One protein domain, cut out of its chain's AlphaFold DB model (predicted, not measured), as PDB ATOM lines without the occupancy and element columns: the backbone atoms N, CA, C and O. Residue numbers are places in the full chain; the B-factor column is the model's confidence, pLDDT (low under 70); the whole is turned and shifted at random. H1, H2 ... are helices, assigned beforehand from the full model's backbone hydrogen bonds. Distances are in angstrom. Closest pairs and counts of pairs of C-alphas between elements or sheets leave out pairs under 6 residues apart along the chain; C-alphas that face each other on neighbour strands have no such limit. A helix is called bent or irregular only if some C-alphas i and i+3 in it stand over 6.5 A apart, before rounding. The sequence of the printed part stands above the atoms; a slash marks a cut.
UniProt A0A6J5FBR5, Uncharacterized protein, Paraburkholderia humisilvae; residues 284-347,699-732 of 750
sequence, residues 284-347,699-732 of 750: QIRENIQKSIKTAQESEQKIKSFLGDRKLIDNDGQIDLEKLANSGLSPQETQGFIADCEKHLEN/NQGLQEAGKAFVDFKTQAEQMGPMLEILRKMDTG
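This is residues 284 to 347 and 699 to 732 of the 750 residues of an uncharacterized protein of Paraburkholderia humisilvae (UniProt A0A6J5FBR5). Three long helices, H1, H3 and H4, form an elongated up-and-down bundle, each running against the one before it in the chain, and the short helix H2 packs on the last part of H4 near one end. H4 is kinked: its first part is beside the first part of H1, and its later part packs on H3. The printed part has 98 residues, with four named helices in the order H1, H2, H3, H4 and no named strand; the class is all helix. It is only just compact, close to loose, with a radius of gyration of the C-alphas of 14.8 A, and the C-alphas span 47 by 27 by 20 A.

H1, residues 284 to 309, touches H3, residues 331 to 347, with residues 292 to 303 alone. Their closest C-alphas, of Ala 296 and Asn 347, are 5.3 A apart, and the two run opposite ways at a shallow tilt of 25 degrees. H2, residues 321 to 325, is apart from both H1 and H3. H4, residues 699 to 730, is the hub and touches the three other helices. Its residues 700 to 708 touch H1, closest at the C-alphas of Arg 286 and Gly 701, 4.9 A apart; these helices run the same way at a steep tilt of 36 degrees, only just past shallow. Its residues 721 to 729 touch H2, closest at the C-alphas of Ala 325 and Ile 725, 6.2 A apart. Its residues 716 to 730 touch H3, closest at the C-alphas of Pro 331 and Asp 730, 6.2 A apart, opposite ways at a shallow tilt of 24 degrees. In H1, H2 and H3 every O i to N i+4 pair is within hydrogen-bond range; in H4 24 of 28 are.

H1 begins at C-alpha 284, (162.363, 350.215, 289.992), and is 37.5 A long from first to last C-alpha. H2 is 6.2 A long and H3 24.3 A. H4, the longest helix with 32 residues, measures 43.3 A and ends at C-alpha 730, (197.281, 358.642, 308.264). It has a kink of 42 degrees near residue 714. H4 is neither bent nor irregular, but only just: C-alphas 718 and 721 are 6.2 A apart.

The two C-alphas farthest apart, of Asn 699 and Gly 732, are 48.1 A from each other. Residues 348 to 698 are not printed, and C-alphas 347 and 699 are 21.6 A apart across this cut. The link from H1 to H2, 11 residues, is long; that from H2 to H3, 5 residues, is tight. The mean pLDDT of the printed part is 84.3, and residues 715, 716 and 732 are under 70.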
ATOM      1  N   GLN A 284     161.348 349.150 289.939       90.00
ATOM      2  CA  GLN A 284     162.363 350.215 289.992       90.00
ATOM      3  C   GLN A 284     163.340 350.008 291.152       90.00
ATOM      4  O   GLN A 284     164.547 350.171 290.990       90.00
ATOM      5  N   ILE A 285     162.834 349.630 292.329       91.06
ATOM      6  CA  ILE A 285     163.693 349.384 293.491       91.06
ATOM      7  C   ILE A 285     164.591 348.171 293.242       91.06
ATOM      8  O   ILE A 285     165.774 348.225 293.563       91.06
ATOM      9  N   ARG A 286     164.076 347.106 292.619       93.38
ATOM     10  CA  ARG A 286     164.892 345.945 292.249       93.38
ATOM     11  C   ARG A 286     166.026 346.322 291.296       93.38
ATOM     12  O   ARG A 286     167.156 345.902 291.515       93.38
ATOM     13  N   GLU A 287     165.749 347.116 290.267       94.06
ATOM     14  CA  GLU A 287     166.789 347.594 289.350       94.06
ATOM     15  C   GLU A 287     167.877 348.378 290.107       94.06
ATOM     16  O   GLU A 287     169.071 348.152 289.903       94.06
ATOM     17  N   ASN A 288     167.476 349.227 291.058       94.00
ATOM     18  CA  ASN A 288     168.411 349.943 291.927       94.00
ATOM     19  C   ASN A 288     169.211 349.004 292.845       94.00
ATOM     20  O   ASN A 288     170.406 349.228 293.037       94.00
ATOM     21  N   ILE A 289     168.596 347.940 293.375       92.50
ATOM     22  CA  ILE A 289     169.282 346.883 294.137       92.50
ATOM     23  C   ILE A 289     170.346 346.222 293.260       92.50
ATOM     24  O   ILE A 289     171.508 346.179 293.650       92.50
ATOM     25  N   GLN A 290     169.993 345.777 292.053       94.75
ATOM     26  CA  GLN A 290     170.928 345.126 291.129       94.75
ATOM     27  C   GLN A 290     172.096 346.038 290.756       94.75
ATOM     28  O   GLN A 290     173.253 345.616 290.766       94.75
ATOM     29  N   LYS A 291     171.802 347.311 290.476       95.50
ATOM     30  CA  LYS A 291     172.822 348.323 290.209       95.50
ATOM     31  C   LYS A 291     173.741 348.525 291.417       95.50
ATOM     32  O   LYS A 291     174.954 348.552 291.242       95.50
ATOM     33  N   SER A 292     173.181 348.612 292.622       92.25
ATOM     34  CA  SER A 292     173.949 348.812 293.857       92.25
ATOM     35  C   SER A 292     174.804 347.598 294.208       92.25
ATOM     36  O   SER A 292     175.950 347.772 294.605       92.25
ATOM     37  N   ILE A 293     174.305 346.375 293.983       92.25
ATOM     38  CA  ILE A 293     175.093 345.139 294.106       92.25
ATOM     39  C   ILE A 293     176.298 345.203 293.169       92.25
ATOM     40  O   ILE A 293     177.424 344.996 293.613       92.25
ATOM     41  N   LYS A 294     176.084 345.547 291.893       94.38
ATOM     42  CA  LYS A 294     177.169 345.656 290.913       94.38
ATOM     43  C   LYS A 294     178.200 346.716 291.319       94.38
ATOM     44  O   LYS A 294     179.393 346.445 291.294       94.38
ATOM     45  N   THR A 295     177.758 347.904 291.730       93.00
ATOM     46  CA  THR A 295     178.654 348.982 292.177       93.00
ATOM     47  C   THR A 295     179.427 348.599 293.446       93.00
ATOM     48  O   THR A 295     180.627 348.864 293.543       93.00
ATOM     49  N   ALA A 296     178.779 347.926 294.400       88.94
ATOM     50  CA  ALA A 296     179.443 347.407 295.589       88.94
ATOM     51  C   ALA A 296     180.504 346.354 295.216       88.94
ATOM     52  O   ALA A 296     181.645 346.493 295.648       88.94
ATOM     53  N   GLN A 297     180.193 345.409 294.324       89.94
ATOM     54  CA  GLN A 297     181.149 344.416 293.805       89.94
ATOM     55  C   GLN A 297     182.336 345.052 293.064       89.94
ATOM     56  O   GLN A 297     183.476 344.636 293.251       89.94
ATOM     57  N   GLU A 298     182.108 346.084 292.247       91.69
ATOM     58  CA  GLU A 298     183.182 346.809 291.551       91.69
ATOM     59  C   GLU A 298     184.123 347.512 292.544       91.69
ATOM     60  O   GLU A 298     185.347 347.434 292.416       91.69
ATOM     61  N   SER A 299     183.565 348.174 293.563       89.94
ATOM     62  CA  SER A 299     184.371 348.797 294.624       89.94
ATOM     63  C   SER A 299     185.102 347.772 295.497       89.94
ATOM     64  O   SER A 299     186.253 348.000 295.860       89.94
ATOM     65  N   GLU A 300     184.492 346.615 295.759       87.06
ATOM     66  CA  GLU A 300     185.130 345.497 296.460       87.06
ATOM     67  C   GLU A 300     186.325 344.963 295.672       87.06
ATOM     68  O   GLU A 300     187.414 344.786 296.216       87.06
ATOM     69  N   GLN A 301     186.138 344.730 294.371       88.12
ATOM     70  CA  GLN A 301     187.197 344.242 293.502       88.12
ATOM     71  C   GLN A 301     188.376 345.216 293.485       88.12
ATOM     72  O   GLN A 301     189.520 344.775 293.528       88.12
ATOM     73  N   LYS A 302     188.115 346.529 293.510       89.44
ATOM     74  CA  LYS A 302     189.163 347.551 293.618       89.44
ATOM     75  C   LYS A 302     189.977 347.411 294.913       89.44
ATOM     76  O   LYS A 302     191.204 347.424 294.854       89.44
ATOM     77  N   ILE A 303     189.309 347.224 296.055       88.81
ATOM     78  CA  ILE A 303     189.958 347.011 297.362       88.81
ATOM     79  C   ILE A 303     190.771 345.711 297.354       88.81
ATOM     80  O   ILE A 303     191.945 345.712 297.722       88.81
ATOM     81  N   LYS A 304     190.182 344.606 296.883       86.88
ATOM     82  CA  LYS A 304     190.852 343.300 296.804       86.88
ATOM     83  C   LYS A 304     192.059 343.318 295.871       86.88
ATOM     84  O   LYS A 304     193.084 342.742 296.217       86.88
ATOM     85  N   SER A 305     191.968 343.990 294.724       88.44
ATOM     86  CA  SER A 305     193.102 344.175 293.815       88.44
ATOM     87  C   SER A 305     194.228 344.959 294.482       88.44
ATOM     88  O   SER A 305     195.365 344.503 294.456       88.44
ATOM     89  N   PHE A 306     193.917 346.066 295.168       89.62
ATOM     90  CA  PHE A 306     194.923 346.842 295.900       89.62
ATOM     91  C   PHE A 306     195.639 346.003 296.972       89.62
ATOM     92  O   PHE A 306     196.869 345.997 297.048       89.62
ATOM     93  N   LEU A 307     194.878 345.257 297.776       88.56
ATOM     94  CA  LEU A 307     195.429 344.381 298.812       88.56
ATOM     95  C   LEU A 307     196.242 343.221 298.212       88.56
ATOM     96  O   LEU A 307     197.311 342.885 298.726       88.56
ATOM     97  N   GLY A 308     195.767 342.631 297.111       86.50
ATOM     98  CA  GLY A 308     196.432 341.542 296.397       86.50
ATOM     99  C   GLY A 308     197.765 341.965 295.778       86.50
ATOM    100  O   GLY A 308     198.779 341.301 296.005       86.50
ATOM    101  N   ASP A 309     197.797 343.109 295.090       87.44
ATOM    102  CA  ASP A 309     199.012 343.677 294.485       87.44
ATOM    103  C   ASP A 309     200.106 343.943 295.533       87.44
ATOM    104  O   ASP A 309     201.303 343.874 295.244       87.44
ATOM    105  N   ARG A 310     199.697 344.200 296.781       87.00
ATOM    106  CA  ARG A 310     200.581 344.457 297.926       87.00
ATOM    107  C   ARG A 310     200.829 343.236 298.813       87.00
ATOM    108  O   ARG A 310     201.566 343.354 299.788       87.00
ATOM    109  N   LYS A 311     200.271 342.066 298.475       87.69
ATOM    110  CA  LYS A 311     200.366 340.822 299.268       87.69
ATOM    111  C   LYS A 311     199.911 340.999 300.725       87.69
ATOM    112  O   LYS A 311     200.494 340.426 301.645       87.69
ATOM    113  N   LEU A 312     198.870 341.808 300.915       85.56
ATOM    114  CA  LEU A 312     198.230 342.098 302.206       85.56
ATOM    115  C   LEU A 312     197.038 341.173 302.490       85.56
ATOM    116  O   LEU A 312     196.305 341.377 303.453       85.56
ATOM    117  N   ILE A 313     196.839 340.177 301.632       83.69
ATOM    118  CA  ILE A 313     195.870 339.101 301.805       83.69
ATOM    119  C   ILE A 313     196.656 337.833 302.146       83.69
ATOM    120  O   ILE A 313     197.695 337.569 301.530       83.69
ATOM    121  N   ASP A 314     196.195 337.074 303.133       78.31
ATOM    122  CA  ASP A 314     196.770 335.778 303.486       78.31
ATOM    123  C   ASP A 314     196.319 334.647 302.534       78.31
ATOM    124  O   ASP A 314     195.603 334.861 301.552       78.31
ATOM    125  N   ASN A 315     196.775 333.420 302.801       73.56
ATOM    126  CA  ASN A 315     196.448 332.252 301.976       73.56
ATOM    127  C   ASN A 315     194.970 331.835 302.072       73.56
ATOM    128  O   ASN A 315     194.490 331.125 301.189       73.56
ATOM    129  N   ASP A 316     194.263 332.285 303.110       73.50
ATOM    130  CA  ASP A 316     192.848 332.003 303.357       73.50
ATOM    131  C   ASP A 316     191.936 333.111 302.791       73.50
ATOM    132  O   ASP A 316     190.708 333.040 302.892       73.50
ATOM    133  N   GLY A 317     192.521 334.129 302.148       70.44
ATOM    134  CA  GLY A 317     191.793 335.236 301.535       70.44
ATOM    135  C   GLY A 317     191.371 336.331 302.520       70.44
ATOM    136  O   GLY A 317     190.546 337.172 302.156       70.44
ATOM    137  N   GLN A 318     191.896 336.324 303.749       78.38
ATOM    138  CA  GLN A 318     191.639 337.329 304.783       78.38
ATOM    139  C   GLN A 318     192.689 338.446 304.737       78.38
ATOM    140  O   GLN A 318     193.793 338.276 304.218       78.38
ATOM    141  N   ILE A 319     192.340 339.613 305.281       80.88
ATOM    142  CA  ILE A 319     193.247 340.762 305.359       80.88
ATOM    143  C   ILE A 319     194.266 340.525 306.477       80.88
ATOM    144  O   ILE A 319     193.895 340.384 307.641       80.88
ATOM    145  N   ASP A 320     195.553 340.545 306.137       84.69
ATOM    146  CA  ASP A 320     196.648 340.455 307.101       84.69
ATOM    147  C   ASP A 320     196.885 341.839 307.733       84.69
ATOM    148  O   ASP A 320     197.598 342.695 307.196       84.69
ATOM    149  N   LEU A 321     196.217 342.080 308.866       83.06
ATOM    150  CA  LEU A 321     196.229 343.364 309.573       83.06
ATOM    151  C   LEU A 321     197.631 343.757 310.071       83.06
ATOM    152  O   LEU A 321     197.963 344.945 310.090       83.06
ATOM    153  N   GLU A 322     198.471 342.784 310.433       82.38
ATOM    154  CA  GLU A 322     199.850 343.040 310.863       82.38
ATOM    155  C   GLU A 322     200.727 343.475 309.687       82.38
ATOM    156  O   GLU A 322     201.484 344.446 309.798       82.38
ATOM    157  N   LYS A 323     200.606 342.811 308.530       84.50
ATOM    158  CA  LYS A 323     201.291 343.262 307.311       84.50
ATOM    159  C   LYS A 323     200.785 344.615 306.842       84.50
ATOM    160  O   LYS A 323     201.588 345.409 306.362       84.50
ATOM    161  N   LEU A 324     199.492 344.901 306.992       85.50
ATOM    162  CA  LEU A 324     198.930 346.202 306.643       85.50
ATOM    163  C   LEU A 324     199.535 347.321 307.496       85.50
ATOM    164  O   LEU A 324     199.996 348.315 306.937       85.50
ATOM    165  N   ALA A 325     199.600 347.142 308.818       83.00
ATOM    166  CA  ALA A 325     200.201 348.122 309.724       83.00
ATOM    167  C   ALA A 325     201.684 348.394 309.400       83.00
ATOM    168  O   ALA A 325     202.167 349.510 309.584       83.00
ATOM    169  N   ASN A 326     202.388 347.391 308.863       83.69
ATOM    170  CA  ASN A 326     203.808 347.455 308.503       83.69
ATOM    171  C   ASN A 326     204.067 347.636 306.994       83.69
ATOM    172  O   ASN A 326     205.201 347.507 306.537       83.69
ATOM    173  N   SER A 327     203.032 347.929 306.204       81.81
ATOM    174  CA  SER A 327     203.082 347.889 304.733       81.81
ATOM    175  C   SER A 327     203.920 349.000 304.091       81.81
ATOM    176  O   SER A 327     204.227 348.927 302.900       81.81
ATOM    177  N   GLY A 328     204.293 350.030 304.859       80.81
ATOM    178  CA  GLY A 328     205.072 351.166 304.365       80.81
ATOM    179  C   GLY A 328     204.349 351.997 303.299       80.81
ATOM    180  O   GLY A 328     205.014 352.640 302.489       80.81
ATOM    181  N   LEU A 329     203.008 351.962 303.271       85.25
ATOM    182  CA  LEU A 329     202.197 352.770 302.357       85.25
ATOM    183  C   LEU A 329     202.529 354.256 302.513       85.25
ATOM    184  O   LEU A 329     202.630 354.775 303.627       85.25
ATOM    185  N   SER A 330     202.670 354.958 301.387       86.88
ATOM    186  CA  SER A 330     202.824 356.411 301.423       86.88
ATOM    187  C   SER A 330     201.552 357.079 301.975       86.88
ATOM    188  O   SER A 330     200.460 356.503 301.893       86.88
ATOM    189  N   PRO A 331     201.637 358.320 302.494       85.31
ATOM    190  CA  PRO A 331     200.456 359.045 302.968       85.31
ATOM    191  C   PRO A 331     199.366 359.188 301.894       85.31
ATOM    192  O   PRO A 331     198.186 359.016 302.179       85.31
ATOM    193  N   GLN A 332     199.755 359.420 300.633       87.06
ATOM    194  CA  GLN A 332     198.810 359.529 299.515       87.06
ATOM    195  C   GLN A 332     198.112 358.199 299.205       87.06
ATOM    196  O   GLN A 332     196.908 358.186 298.955       87.06
ATOM    197  N   GLU A 333     198.839 357.079 299.240       87.94
ATOM    198  CA  GLU A 333     198.248 355.750 299.049       87.94
ATOM    199  C   GLU A 333     197.323 355.380 300.209       87.94
ATOM    200  O   GLU A 333     196.246 354.839 299.978       87.94
ATOM    201  N   THR A 334     197.709 355.721 301.442       87.06
ATOM    202  CA  THR A 334     196.895 355.494 302.644       87.06
ATOM    203  C   THR A 334     195.580 356.268 302.557       87.06
ATOM    204  O   THR A 334     194.517 355.672 302.706       87.06
ATOM    205  N   GLN A 335     195.623 357.561 302.224       87.44
ATOM    206  CA  GLN A 335     194.416 358.379 302.048       87.44
ATOM    207  C   GLN A 335     193.540 357.894 300.892       87.44
ATOM    208  O   GLN A 335     192.322 357.796 301.042       87.44
ATOM    209  N   GLY A 336     194.143 357.547 299.750       89.31
ATOM    210  CA  GLY A 336     193.413 356.984 298.614       89.31
ATOM    211  C   GLY A 336     192.714 355.670 298.967       89.31
ATOM    212  O   GLY A 336     191.563 355.460 298.586       89.31
ATOM    213  N   PHE A 337     193.374 354.814 299.749       89.69
ATOM    214  CA  PHE A 337     192.814 353.536 300.170       89.69
ATOM    215  C   PHE A 337     191.720 353.690 301.232       89.69
ATOM    216  O   PHE A 337     190.691 353.022 301.135       89.69
ATOM    217  N   ILE A 338     191.876 354.617 302.188       87.25
ATOM    218  CA  ILE A 338     190.802 354.998 303.120       87.25
ATOM    219  C   ILE A 338     189.572 355.455 302.334       87.25
ATOM    220  O   ILE A 338     188.485 354.933 302.568       87.25
ATOM    221  N   ALA A 339     189.743 356.359 301.365       88.25
ATOM    222  CA  ALA A 339     188.640 356.866 300.552       88.25
ATOM    223  C   ALA A 339     187.936 355.753 299.755       88.25
ATOM    224  O   ALA A 339     186.709 355.739 299.660       88.25
ATOM    225  N   ASP A 340     188.687 354.790 299.208       89.56
ATOM    226  CA  ASP A 340     188.112 353.634 298.512       89.56
ATOM    227  C   ASP A 340     187.321 352.715 299.456       89.56
ATOM    228  O   ASP A 340     186.237 352.247 299.099       89.56
ATOM    229  N   CYS A 341     187.820 352.497 300.674       85.38
ATOM    230  CA  CYS A 341     187.135 351.715 301.702       85.38
ATOM    231  C   CYS A 341     185.861 352.406 302.201       85.38
ATOM    232  O   CYS A 341     184.816 351.766 302.312       85.38
ATOM    233  N   GLU A 342     185.920 353.713 302.457       84.69
ATOM    234  CA  GLU A 342     184.755 354.515 302.839       84.69
ATOM    235  C   GLU A 342     183.696 354.515 301.733       84.69
ATOM    236  O   GLU A 342     182.521 354.275 302.007       84.69
ATOM    237  N   LYS A 343     184.114 354.660 300.471       88.12
ATOM    238  CA  LYS A 343     183.217 354.567 299.314       88.12
ATOM    239  C   LYS A 343     182.574 353.187 299.174       88.12
ATOM    240  O   LYS A 343     181.408 353.084 298.797       88.12
ATOM    241  N   HIS A 344     183.307 352.110 299.454       86.25
ATOM    242  CA  HIS A 344     182.730 350.767 299.439       86.25
ATOM    243  C   HIS A 344     181.668 350.591 300.535       86.25
ATOM    244  O   HIS A 344     180.585 350.079 300.250       86.25
ATOM    245  N   LEU A 345     181.924 351.080 301.754       80.69
ATOM    246  CA  LEU A 345     180.923 351.088 302.828       80.69
ATOM    247  C   LEU A 345     179.689 351.920 302.451       80.69
ATOM    248  O   LEU A 345     178.566 351.474 302.675       80.69
ATOM    249  N   GLU A 346     179.875 353.084 301.826       83.94
ATOM    250  CA  GLU A 346     178.772 353.900 301.304       83.94
ATOM    251  C   GLU A 346     177.921 353.112 300.295       83.94
ATOM    252  O   GLU A 346     176.696 353.071 300.414       83.94
ATOM    253  N   ASN A 347     178.548 352.398 299.353       87.19
ATOM    254  CA  ASN A 347     177.831 351.560 298.387       87.19
ATOM    255  C   ASN A 347     177.014 350.444 299.066       87.19
ATOM    256  O   ASN A 347     175.887 350.162 298.647       87.19
ATOM    257  N   ASN A 699     160.153 339.617 296.106       86.56
ATOM    258  CA  ASN A 699     160.829 338.378 296.499       86.56
ATOM    259  C   ASN A 699     162.190 338.221 295.809       86.56
ATOM    260  O   ASN A 699     163.153 337.831 296.464       86.56
ATOM    261  N   GLN A 700     162.287 338.530 294.511       89.06
ATOM    262  CA  GLN A 700     163.565 338.463 293.798       89.06
ATOM    263  C   GLN A 700     164.557 339.516 294.301       89.06
ATOM    264  O   GLN A 700     165.693 339.166 294.606       89.06
ATOM    265  N   GLY A 701     164.138 340.774 294.450       87.69
ATOM    266  CA  GLY A 701     165.007 341.847 294.935       87.69
ATOM    267  C   GLY A 701     165.508 341.607 296.361       87.69
ATOM    268  O   GLY A 701     166.689 341.803 296.631       87.69
ATOM    269  N   LEU A 702     164.657 341.097 297.256       85.38
ATOM    270  CA  LEU A 702     165.043 340.746 298.626       85.38
ATOM    271  C   LEU A 702     165.969 339.527 298.691       85.38
ATOM    272  O   LEU A 702     166.867 339.497 299.529       85.38
ATOM    273  N   GLN A 703     165.792 338.534 297.814       86.81
ATOM    274  CA  GLN A 703     166.729 337.409 297.704       86.81
ATOM    275  C   GLN A 703     168.092 337.858 297.165       86.81
ATOM    276  O   GLN A 703     169.122 337.454 297.702       86.81
ATOM    277  N   GLU A 704     168.102 338.705 296.132       88.69
ATOM    278  CA  GLU A 704     169.320 339.283 295.552       88.69
ATOM    279  C   GLU A 704     170.073 340.127 296.595       88.69
ATOM    280  O   GLU A 704     171.265 339.905 296.815       88.69
ATOM    281  N   ALA A 705     169.373 341.023 297.299       85.62
ATOM    282  CA  ALA A 705     169.944 341.818 298.384       85.62
ATOM    283  C   ALA A 705     170.416 340.940 299.552       85.62
ATOM    284  O   ALA A 705     171.513 341.133 300.061       85.62
ATOM    285  N   GLY A 706     169.624 339.940 299.949       82.19
ATOM    286  CA  GLY A 706     169.974 339.018 301.029       82.19
ATOM    287  C   GLY A 706     171.245 338.224 300.747       82.19
ATOM    288  O   GLY A 706     172.104 338.129 301.619       82.19
ATOM    289  N   LYS A 707     171.406 337.715 299.520       83.50
ATOM    290  CA  LYS A 707     172.647 337.058 299.095       83.50
ATOM    291  C   LYS A 707     173.832 338.021 299.170       83.50
ATOM    292  O   LYS A 707     174.850 337.680 299.760       83.50
ATOM    293  N   ALA A 708     173.667 339.232 298.641       83.00
ATOM    294  CA  ALA A 708     174.708 340.250 298.691       83.00
ATOM    295  C   ALA A 708     175.082 340.633 300.137       83.00
ATOM    296  O   ALA A 708     176.257 340.794 300.431       83.00
ATOM    297  N   PHE A 709     174.126 340.705 301.070       78.50
ATOM    298  CA  PHE A 709     174.426 340.968 302.483       78.50
ATOM    299  C   PHE A 709     175.229 339.851 303.148       78.50
ATOM    300  O   PHE A 709     176.066 340.152 303.991       78.50
ATOM    301  N   VAL A 710     175.008 338.584 302.785       77.50
ATOM    302  CA  VAL A 710     175.852 337.477 303.270       77.50
ATOM    303  C   VAL A 710     177.282 337.645 302.760       77.50
ATOM    304  O   VAL A 710     178.224 337.542 303.544       77.50
ATOM    305  N   ASP A 711     177.433 337.972 301.476       74.75
ATOM    306  CA  ASP A 711     178.741 338.192 300.855       74.75
ATOM    307  C   ASP A 711     179.464 339.401 301.488       74.75
ATOM    308  O   ASP A 711     180.659 339.325 301.777       74.75
ATOM    309  N   PHE A 712     178.735 340.487 301.777       71.94
ATOM    310  CA  PHE A 712     179.265 341.716 302.379       71.94
ATOM    311  C   PHE A 712     179.476 341.640 303.890       71.94
ATOM    312  O   PHE A 712     180.343 342.340 304.403       71.94
ATOM    313  N   LYS A 713     178.745 340.793 304.623       72.31
ATOM    314  CA  LYS A 713     178.908 340.645 306.077       72.31
ATOM    315  C   LYS A 713     180.341 340.265 306.440       72.31
ATOM    316  O   LYS A 713     180.970 340.948 307.241       72.31
ATOM    317  N   THR A 714     180.864 339.233 305.784       70.44
ATOM    318  CA  THR A 714     182.251 338.782 305.956       70.44
ATOM    319  C   THR A 714     183.248 339.912 305.675       70.44
ATOM    320  O   THR A 714     184.285 340.011 306.317       70.44
ATOM    321  N   GLN A 715     182.923 340.805 304.737       68.56
ATOM    322  CA  GLN A 715     183.787 341.921 304.345       68.56
ATOM    323  C   GLN A 715     183.730 343.070 305.354       68.56
ATOM    324  O   GLN A 715     184.765 343.616 305.724       68.56
ATOM    325  N   ALA A 716     182.537 343.422 305.837       66.44
ATOM    326  CA  ALA A 716     182.356 344.453 306.853       66.44
ATOM    327  C   ALA A 716     183.085 344.090 308.160       66.44
ATOM    328  O   ALA A 716     183.715 344.957 308.769       66.44
ATOM    329  N   GLU A 717     183.064 342.807 308.539       71.00
ATOM    330  CA  GLU A 717     183.810 342.271 309.688       71.00
ATOM    331  C   GLU A 717     185.335 342.464 309.534       71.00
ATOM    332  O   GLU A 717     186.015 342.769 310.513       71.00
ATOM    333  N   GLN A 718     185.872 342.382 308.311       73.31
ATOM    334  CA  GLN A 718     187.298 342.598 308.019       73.31
ATOM    335  C   GLN A 718     187.671 344.083 307.855       73.31
ATOM    336  O   GLN A 718     188.771 344.504 308.221       73.31
ATOM    337  N   MET A 719     186.770 344.896 307.298       74.38
ATOM    338  CA  MET A 719     187.051 346.295 306.960       74.38
ATOM    339  C   MET A 719     187.097 347.227 308.169       74.38
ATOM    340  O   MET A 719     187.822 348.220 308.132       74.38
ATOM    341  N   GLY A 720     186.342 346.933 309.233       73.88
ATOM    342  CA  GLY A 720     186.342 347.741 310.457       73.88
ATOM    343  C   GLY A 720     187.746 347.883 311.068       73.88
ATOM    344  O   GLY A 720     188.252 349.006 311.145       73.88
ATOM    345  N   PRO A 721     188.409 346.768 311.431       79.88
ATOM    346  CA  PRO A 721     189.784 346.783 311.933       79.88
ATOM    347  C   PRO A 721     190.786 347.394 310.942       79.88
ATOM    348  O   PRO A 721     191.674 348.149 311.339       79.88
ATOM    349  N   MET A 722     190.619 347.123 309.643       83.44
ATOM    350  CA  MET A 722     191.473 347.671 308.584       83.44
ATOM    351  C   MET A 722     191.435 349.207 308.547       83.44
ATOM    352  O   MET A 722     192.482 349.855 308.560       83.44
ATOM    353  N   LEU A 723     190.239 349.802 308.525       83.00
ATOM    354  CA  LEU A 723     190.063 351.256 308.515       83.00
ATOM    355  C   LEU A 723     190.636 351.918 309.770       83.00
ATOM    356  O   LEU A 723     191.158 353.029 309.692       83.00
ATOM    357  N   GLU A 724     190.562 351.251 310.923       81.50
ATOM    358  CA  GLU A 724     191.151 351.762 312.159       81.50
ATOM    359  C   GLU A 724     192.681 351.842 312.066       81.50
ATOM    360  O   GLU A 724     193.270 352.864 312.428       81.50
ATOM    361  N   ILE A 725     193.325 350.802 311.530       83.81
ATOM    362  CA  ILE A 725     194.776 350.782 311.300       83.81
ATOM    363  C   ILE A 725     195.173 351.868 310.298       83.81
ATOM    364  O   ILE A 725     196.073 352.658 310.579       83.81
ATOM    365  N   LEU A 726     194.465 351.971 309.171       84.31
ATOM    366  CA  LEU A 726     194.750 352.974 308.142       84.31
ATOM    367  C   LEU A 726     194.625 354.407 308.672       84.31
ATOM    368  O   LEU A 726     195.475 355.246 308.387       84.31
ATOM    369  N   ARG A 727     193.611 354.696 309.496       84.81
ATOM    370  CA  ARG A 727     193.442 356.021 310.119       84.81
ATOM    371  C   ARG A 727     194.543 356.340 311.132       84.81
ATOM    372  O   ARG A 727     194.961 357.494 311.237       84.81
ATOM    373  N   LYS A 728     195.049 355.339 311.863       84.19
ATOM    374  CA  LYS A 728     196.224 355.509 312.739       84.19
ATOM    375  C   LYS A 728     197.485 355.818 311.924       84.19
ATOM    376  O   LYS A 728     198.241 356.705 312.309       84.19
ATOM    377  N   MET A 729     197.662 355.158 310.776       81.12
ATOM    378  CA  MET A 729     198.767 355.433 309.847       81.12
ATOM    379  C   MET A 729     198.687 356.848 309.250       81.12
ATOM    380  O   MET A 729     199.696 357.546 309.221       81.12
ATOM    381  N   ASP A 730     197.498 357.299 308.835       83.25
ATOM    382  CA  ASP A 730     197.281 358.642 308.264       83.25
ATOM    383  C   ASP A 730     197.542 359.769 309.280       83.25
ATOM    384  O   ASP A 730     198.106 360.809 308.950       83.25
ATOM    385  N   THR A 731     197.208 359.541 310.553       82.12
ATOM    386  CA  THR A 731     197.430 360.516 311.636       82.12
ATOM    387  C   THR A 731     198.844 360.482 312.231       82.12
ATOM    388  O   THR A 731     199.144 361.264 313.135       82.12
ATOM    389  N   GLY A 732     199.731 359.608 311.737       66.38
ATOM    390  CA  GLY A 732     201.103 359.458 312.238       66.38
ATOM    391  C   GLY A 732     201.197 358.843 313.641       66.38
ATOM    392  O   GLY A 732     202.235 358.957 314.295       66.38
TER     393      GLY A 732